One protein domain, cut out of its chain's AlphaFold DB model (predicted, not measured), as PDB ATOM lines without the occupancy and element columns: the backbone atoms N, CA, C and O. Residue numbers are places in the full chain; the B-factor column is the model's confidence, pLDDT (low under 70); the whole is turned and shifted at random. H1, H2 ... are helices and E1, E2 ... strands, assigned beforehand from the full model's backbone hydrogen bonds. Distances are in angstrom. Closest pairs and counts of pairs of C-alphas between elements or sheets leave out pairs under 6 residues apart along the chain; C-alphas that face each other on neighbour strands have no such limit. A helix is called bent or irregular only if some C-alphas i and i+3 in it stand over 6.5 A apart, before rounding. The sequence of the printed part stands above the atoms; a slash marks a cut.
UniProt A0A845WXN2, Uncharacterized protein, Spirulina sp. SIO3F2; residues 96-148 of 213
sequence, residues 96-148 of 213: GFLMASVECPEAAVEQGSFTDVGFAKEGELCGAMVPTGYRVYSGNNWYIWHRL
ATOM      1  N   GLY A  96       9.771  44.308 173.284       70.94
ATOM      2  CA  GLY A  96       9.896  45.034 172.024       70.94
ATOM      3  C   GLY A  96      10.764  44.305 171.024       70.94
ATOM      4  O   GLY A  96      10.628  43.104 170.818       70.94
ATOM      5  N   PHE A  97      11.663  45.033 170.377       67.69
ATOM      6  CA  PHE A  97      12.602  44.413 169.453       67.69
ATOM      7  C   PHE A  97      13.747  43.727 170.209       67.69
ATOM      8  O   PHE A  97      14.125  44.122 171.318       67.69
ATOM      9  N   LEU A  98      14.293  42.669 169.612       80.94
ATOM     10  CA  LEU A  98      15.464  41.979 170.138       80.94
ATOM     11  C   LEU A  98      16.684  42.891 169.979       80.94
ATOM     12  O   LEU A  98      16.985  43.330 168.872       80.94
ATOM     13  N   MET A  99      17.383  43.179 171.073       84.31
ATOM     14  CA  MET A  99      18.588  44.014 171.061       84.31
ATOM     15  C   MET A  99      19.857  43.177 170.932       84.31
ATOM     16  O   MET A  99      20.783  43.565 170.228       84.31
ATOM     17  N   ALA A 100      19.912  42.038 171.623       89.12
ATOM     18  CA  ALA A 100      21.065  41.149 171.587       89.12
ATOM     19  C   ALA A 100      20.662  39.693 171.828       89.12
ATOM     20  O   ALA A 100      19.670  39.403 172.495       89.12
ATOM     21  N   SER A 101      21.484  38.783 171.314       90.12
ATOM     22  CA  SER A 101      21.460  37.366 171.667       90.12
ATOM     23  C   SER A 101      22.867  36.934 172.072       90.12
ATOM     24  O   SER A 101      23.849  37.422 171.509       90.12
ATOM     25  N   VAL A 102      22.965  36.075 173.081       93.88
ATOM     26  CA  VAL A 102      24.233  35.557 173.596       93.88
ATOM     27  C   VAL A 102      24.112  34.058 173.793       93.88
ATOM     28  O   VAL A 102      23.312  33.599 174.608       93.88
ATOM     29  N   GLU A 103      24.939  33.295 173.087       94.06
ATOM     30  CA  GLU A 103      25.012  31.850 173.263       94.06
ATOM     31  C   GLU A 103      25.623  31.515 174.627       94.06
ATOM     32  O   GLU A 103      26.699  31.986 174.997       94.06
ATOM     33  N   CYS A 104      24.903  30.716 175.404       94.12
ATOM     34  CA  CYS A 104      25.273  30.322 176.748       94.12
ATOM     35  C   CYS A 104      24.742  28.921 177.088       94.12
ATOM     36  O   CYS A 104      23.758  28.775 177.825       94.12
ATOM     37  N   PRO A 105      25.378  27.858 176.568       92.44
ATOM     38  CA  PRO A 105      24.944  26.486 176.811       92.44
ATOM     39  C   PRO A 105      25.119  26.072 178.278       92.44
ATOM     40  O   PRO A 105      24.354  25.259 178.785       92.44
ATOM     41  N   GLU A 106      26.085  26.660 178.989       91.81
ATOM     42  CA  GLU A 106      26.331  26.366 180.407       91.81
ATOM     43  C   GLU A 106      25.160  26.803 181.300       91.81
ATOM     44  O   GLU A 106      24.833  26.117 182.269       91.81
ATOM     45  N   ALA A 107      24.454  27.878 180.926       87.31
ATOM     46  CA  ALA A 107      23.283  28.351 181.661       87.31
ATOM     47  C   ALA A 107      22.099  27.369 181.613       87.31
ATOM     48  O   ALA A 107      21.218  27.461 182.462       87.31
ATOM     49  N   ALA A 108      22.083  26.389 180.702       84.50
ATOM     50  CA  ALA A 108      20.998  25.410 180.615       84.50
ATOM     51  C   ALA A 108      20.898  24.553 181.882       84.50
ATOM     52  O   ALA A 108      19.805  24.135 182.268       84.50
ATOM     53  N   VAL A 109      22.034  24.320 182.553       85.00
ATOM     54  CA  VAL A 109      22.096  23.555 183.806       85.00
ATOM     55  C   VAL A 109      21.378  24.293 184.937       85.00
ATOM     56  O   VAL A 109      20.743  23.658 185.776       85.00
ATOM     57  N   GLU A 110      21.453  25.624 184.950       86.94
ATOM     58  CA  GLU A 110      20.880  26.459 186.011       86.94
ATOM     59  C   GLU A 110      19.459  26.940 185.691       86.94
ATOM     60  O   GLU A 110      18.601  26.963 186.569       86.94
ATOM     61  N   GLN A 111      19.210  27.320 184.436       85.25
ATOM     62  CA  GLN A 111      17.997  28.013 183.995       85.25
ATOM     63  C   GLN A 111      16.958  27.073 183.358       85.25
ATOM     64  O   GLN A 111      15.826  27.479 183.102       85.25
ATOM     65  N   GLY A 112      17.312  25.817 183.071       85.81
ATOM     66  CA  GLY A 112      16.428  24.877 182.382       85.81
ATOM     67  C   GLY A 112      16.194  25.230 180.906       85.81
ATOM     68  O   GLY A 112      17.013  25.881 180.264       85.81
ATOM     69  N   SER A 113      15.075  24.764 180.336       76.00
ATOM     70  CA  SER A 113      14.772  24.926 178.903       76.00
ATOM     71  C   SER A 113      14.267  26.322 178.521       76.00
ATOM     72  O   SER A 113      14.372  26.710 177.359       76.00
ATOM     73  N   PHE A 114      13.699  27.051 179.484       84.50
ATOM     74  CA  PHE A 114      13.205  28.416 179.329       84.50
ATOM     75  C   PHE A 114      13.181  29.107 180.695       84.50
ATOM     76  O   PHE A 114      12.595  28.564 181.631       84.50
ATOM     77  N   THR A 115      13.749  30.309 180.790       85.69
ATOM     78  CA  THR A 115      13.615  31.173 181.970       85.69
ATOM     79  C   THR A 115      13.514  32.635 181.559       85.69
ATOM     80  O   THR A 115      14.360  33.150 180.839       85.69
ATOM     81  N   ASP A 116      12.508  33.333 182.073       86.81
ATOM     82  CA  ASP A 116      12.397  34.788 181.984       86.81
ATOM     83  C   ASP A 116      12.853  35.402 183.311       86.81
ATOM     84  O   ASP A 116      12.150  35.291 184.317       86.81
ATOM     85  N   VAL A 117      14.030  36.037 183.323       88.75
ATOM     86  CA  VAL A 117      14.554  36.692 184.537       88.75
ATOM     87  C   VAL A 117      14.068  38.134 184.684       88.75
ATOM     88  O   VAL A 117      14.419  38.813 185.648       88.75
ATOM     89  N   GLY A 118      13.240  38.614 183.756       87.31
ATOM     90  CA  GLY A 118      12.710  39.963 183.777       87.31
ATOM     91  C   GLY A 118      13.704  41.015 183.284       87.31
ATOM     92  O   GLY A 118      14.650  40.735 182.546       87.31
ATOM     93  N   PHE A 119      13.426  42.264 183.652       86.94
ATOM     94  CA  PHE A 119      14.210  43.421 183.238       86.94
ATOM     95  C   PHE A 119      15.458  43.563 184.101       86.94
ATOM     96  O   PHE A 119      15.383  43.541 185.330       86.94
ATOM     97  N   ALA A 120      16.602  43.763 183.458       90.38
ATOM     98  CA  ALA A 120      17.868  43.985 184.130       90.38
ATOM     99  C   ALA A 120      18.642  45.109 183.440       90.38
ATOM    100  O   ALA A 120      18.579  45.270 182.222       90.38
ATOM    101  N   LYS A 121      19.405  45.866 184.237       91.00
ATOM    102  CA  LYS A 121      20.363  46.856 183.726       91.00
ATOM    103  C   LYS A 121      21.454  46.180 182.895       91.00
ATOM    104  O   LYS A 121      21.568  44.954 182.901       91.00
ATOM    105  N   GLU A 122      22.251  46.975 182.194       93.88
ATOM    106  CA  GLU A 122      23.459  46.512 181.514       93.88
ATOM    107  C   GLU A 122      24.323  45.630 182.428       93.88
ATOM    108  O   GLU A 122      24.372  45.802 183.650       93.88
ATOM    109  N   GLY A 123      24.971  44.631 181.841       95.06
ATOM    110  CA  GLY A 123      25.834  43.725 182.586       95.06
ATOM    111  C   GLY A 123      26.395  42.630 181.703       95.06
ATOM    112  O   GLY A 123      26.316  42.709 180.484       95.06
ATOM    113  N   GLU A 124      26.945  41.599 182.327       96.44
ATOM    114  CA  GLU A 124      27.562  40.488 181.612       96.44
ATOM    115  C   GLU A 124      26.646  39.259 181.632       96.44
ATOM    116  O   GLU A 124      26.069  38.912 182.667       96.44
ATOM    117  N   LEU A 125      26.508  38.604 180.481       95.56
ATOM    118  CA  LEU A 125      25.924  37.277 180.345       95.56
ATOM    119  C   LEU A 125      26.952  36.410 179.633       95.56
ATOM    120  O   LEU A 125      27.274  36.647 178.474       95.56
ATOM    121  N   CYS A 126      27.480  35.416 180.344       95.31
ATOM    122  CA  CYS A 126      28.342  34.384 179.770       95.31
ATOM    123  C   CYS A 126      29.565  34.954 179.026       95.31
ATOM    124  O   CYS A 126      29.882  34.541 177.915       95.31
ATOM    125  N   GLY A 127      30.236  35.943 179.628       95.25
ATOM    126  CA  GLY A 127      31.404  36.603 179.037       95.25
ATOM    127  C   GLY A 127      31.083  37.764 178.094       95.25
ATOM    128  O   GLY A 127      31.993  38.507 177.726       95.25
ATOM    129  N   ALA A 128      29.823  37.945 177.688       95.62
ATOM    130  CA  ALA A 128      29.414  39.018 176.788       95.62
ATOM    131  C   ALA A 128      28.740  40.161 177.554       95.62
ATOM    132  O   ALA A 128      27.803  39.946 178.324       95.62
ATOM    133  N   MET A 129      29.179  41.395 177.297       96.56
ATOM    134  CA  MET A 129      28.474  42.589 177.761       96.56
ATOM    135  C   MET A 129      27.169  42.749 176.982       96.56
ATOM    136  O   MET A 129      27.169  42.755 175.752       96.56
ATOM    137  N   VAL A 130      26.065  42.905 177.704       95.62
ATOM    138  CA  VAL A 130      24.723  43.074 177.147       95.62
ATOM    139  C   VAL A 130      24.087  44.375 177.642       95.62
ATOM    140  O   VAL A 130      24.348  44.793 178.777       95.62
ATOM    141  N   PRO A 131      23.248  45.023 176.817       91.88
ATOM    142  CA  PRO A 131      22.575  46.259 177.200       91.88
ATOM    143  C   PRO A 131      21.507  46.023 178.278       91.88
ATOM    144  O   PRO A 131      21.128  44.891 178.592       91.88
ATOM    145  N   THR A 132      20.997  47.122 178.832       90.06
ATOM    146  CA  THR A 132      19.794  47.122 179.675       90.06
ATOM    147  C   THR A 132      18.597  46.600 178.880       90.06
ATOM    148  O   THR A 132      18.327  47.103 177.795       90.06
ATOM    149  N   GLY A 133      17.866  45.618 179.410       90.25
ATOM    150  CA  GLY A 133      16.712  45.022 178.732       90.25
ATOM    151  C   GLY A 133      16.086  43.849 179.486       90.25
ATOM    152  O   GLY A 133      16.565  43.438 180.545       90.25
ATOM    153  N   TYR A 134      15.011  43.289 178.929       90.12
ATOM    154  CA  TYR A 134      14.447  42.023 179.402       90.12
ATOM    155  C   TYR A 134      15.319  40.863 178.972       90.12
ATOM    156  O   TYR A 134      15.607  40.715 177.788       90.12
ATOM    157  N   ARG A 135      15.700  40.021 179.925       92.56
ATOM    158  CA  ARG A 135      16.566  38.876 179.679       92.56
ATOM    159  C   ARG A 135      15.742  37.599 179.734       92.56
ATOM    160  O   ARG A 135      15.135  37.277 180.754       92.56
ATOM    161  N   VAL A 136      15.750  36.865 178.633       91.06
ATOM    162  CA  VAL A 136      15.051  35.589 178.505       91.06
ATOM    163  C   VAL A 136      16.040  34.542 178.043       91.06
ATOM    164  O   VAL A 136      16.670  34.697 177.004       91.06
ATOM    165  N   TYR A 137      16.177  33.474 178.808       89.56
ATOM    166  CA  TYR A 137      16.947  32.309 178.428       89.56
ATOM    167  C   TYR A 137      16.055  31.308 177.697       89.56
ATOM    168  O   TYR A 137      14.998  30.939 178.209       89.56
ATOM    169  N   SER A 138      16.467  30.860 176.515       86.81
ATOM    170  CA  SER A 138      15.787  29.807 175.759       86.81
ATOM    171  C   SER A 138      16.739  29.175 174.747       86.81
ATOM    172  O   SER A 138      17.493  29.877 174.078       86.81
ATOM    173  N   GLY A 139      16.693  27.849 174.597       81.31
ATOM    174  CA  GLY A 139      17.428  27.147 173.536       81.31
ATOM    175  C   GLY A 139      18.932  27.447 173.516       81.31
ATOM    176  O   GLY A 139      19.468  27.798 172.470       81.31
ATOM    177  N   ASN A 140      19.595  27.346 174.672       90.56
ATOM    178  CA  ASN A 140      21.015  27.657 174.882       90.56
ATOM    179  C   ASN A 140      21.416  29.122 174.702       90.56
ATOM    180  O   ASN A 140      22.605  29.415 174.726       90.56
ATOM    181  N   ASN A 141      20.473  30.045 174.544       91.06
ATOM    182  CA  ASN A 141      20.769  31.449 174.308       91.06
ATOM    183  C   ASN A 141      20.084  32.331 175.347       91.06
ATOM    184  O   ASN A 141      18.947  32.089 175.749       91.06
ATOM    185  N   TRP A 142      20.779  33.388 175.749       93.75
ATOM    186  CA  TRP A 142      20.169  34.560 176.349       93.75
ATOM    187  C   TRP A 142      19.710  35.510 175.259       93.75
ATOM    188  O   TRP A 142      20.459  35.829 174.341       93.75
ATOM    189  N   TYR A 143      18.502  36.018 175.417       90.00
ATOM    190  CA  TYR A 143      17.886  37.000 174.547       90.00
ATOM    191  C   TYR A 143      17.592  38.249 175.347       90.00
ATOM    192  O   TYR A 143      16.966  38.186 176.407       90.00
ATOM    193  N   ILE A 144      18.085  39.373 174.851       92.69
ATOM    194  CA  ILE A 144      17.994  40.659 175.512       92.69
ATOM    195  C   ILE A 144      17.096  41.512 174.657       92.69
ATOM    196  O   ILE A 144      17.455  41.919 173.553       92.69
ATOM    197  N   TRP A 145      15.911  41.754 175.174       87.12
ATOM    198  CA  TRP A 145      14.891  42.488 174.473       87.12
ATOM    199  C   TRP A 145      14.764  43.895 175.001       87.12
ATOM    200  O   TRP A 145      14.875  44.146 176.206       87.12
ATOM    201  N   HIS A 146      14.444  44.801 174.093       79.88
ATOM    202  CA  HIS A 146      13.962  46.106 174.475       79.88
ATOM    203  C   HIS A 146      12.662  45.948 175.271       79.88
ATOM    204  O   HIS A 146      11.835  45.080 174.981       79.88
ATOM    205  N   ARG A 147      12.449  46.782 176.285       74.44
ATOM    206  CA  ARG A 147      11.163  46.827 176.988       74.44
ATOM    207  C   ARG A 147      10.152  47.535 176.095       74.44
ATOM    208  O   ARG A 147      10.374  48.675 175.699       74.44
ATOM    209  N   LEU A 148       9.059  46.856 175.742       60.12
ATOM    210  CA  LEU A 148       7.903  47.568 175.201       60.12
ATOM    211  C   LEU A 148       7.391  48.484 176.305       60.12
ATOM    212  O   LEU A 148       7.211  48.036 177.438       60.12
TER     213      LEU A 148
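What this domain is: This is residues 96 to 148 of the 213 residues of an uncharacterized protein of Spirulina sp. SIO3F2 (UniProt A0A845WXN2). Picture a strongly twisted wall of four antiparallel strands, with a small two-stranded hairpin, E3 and E4, folded over one face on the side of E1 and E6, and one short helix, H1, set across the strands over the same face near one end. The hairpin covers only part of that face, near residues 100 to 102 of E1 and 142 to 144 of E6, and H1 is apart from both E3 and E4. The printed part has 53 residues with one named helix and six named strands, in the order E1 H1 E2 E3 E4 E5 E6; the large sheet has the order E1, E6, E5, E2, all antiparallel, and the class is mostly strand. The whole is compact, with a radius of gyration of the C-alphas of 10.0 A and spans of 28 by 20 by 14 A.

How they stand to each other: Start at Gly 96 and go along E1, residues 96 to 103, an edge strand that bends by 52 degrees at residue 99; its antiparallel neighbour is E6, residues 141 to 147, at 158 degrees between their directions. Look there for N 102 and O 142, 2.8 A apart and within hydrogen-bond range, and for the facing C-alphas 103 and 141, 4.4 A apart. Next comes H1, residues 105 to 111, which is on the large sheet at a height over the sheet of 8.7 A. It lies only just over E5, residues 133 to 138, with 3 of its 7 C-alphas falling on that strand, and runs across the strands at 81 degrees to E5 on the local plane. The closest C-alphas of H1 and E5 are those of Gln 111 and Tyr 137, 7.1 A apart. In H1, 1 of 3 O i to N i+4 pairs is within hydrogen-bond range, beside 3 of 4 O i to N i+3 pairs. The other edge strand is E2, residues 114 to 120, antiparallel to E5 at 168 degrees; find N 137 and O 115 within hydrogen-bond range at 2.7 A. E3, residues 123 to 125, and E4, residues 128 to 130, form an antiparallel hairpin at 130 degrees, with N 130 and O 123 within hydrogen-bond range at 2.8 A. The closest C-alphas of E4 and E1 are those of Val 130 and Ala 100, 6.9 A apart, and those of E3 and E6 are Leu 125 and Trp 142, 7.5 A apart. E5 and E6 form the second hairpin, antiparallel at 150 degrees, with N 143 and O 136 within hydrogen-bond range at 2.8 A. E1 and E2 are apart, and so are H1 and both E3 and E4.

Where its parts are: Find C-alpha 96 at (9.896, 45.034, 172.024); from there E1 runs 20.1 A to C-alpha 103. H1 begins at C-alpha 105, at (24.944, 26.486, 176.811), and measures 10.1 A; it is neither bent nor irregular, but only just, with C-alphas 106 and 109 6.1 A apart. E2 measures 16.9 A, E3 6.8 A, E4 6.2 A and E5 15.5 A. E6 runs 18.3 A and ends at C-alpha 147, at (11.163, 46.827, 176.988).

The domain as a whole: The two C-alphas farthest apart are those of Val 109 and Leu 148, at 29.2 A, while those of Gly 96 and Leu 148, the first and last printed, are 4.5 A apart. The printed part has no cut, and the six links between consecutive elements are tight. The mean pLDDT of the printed part is 88.0, and confidence is low, under 70, at residues 97 and 148.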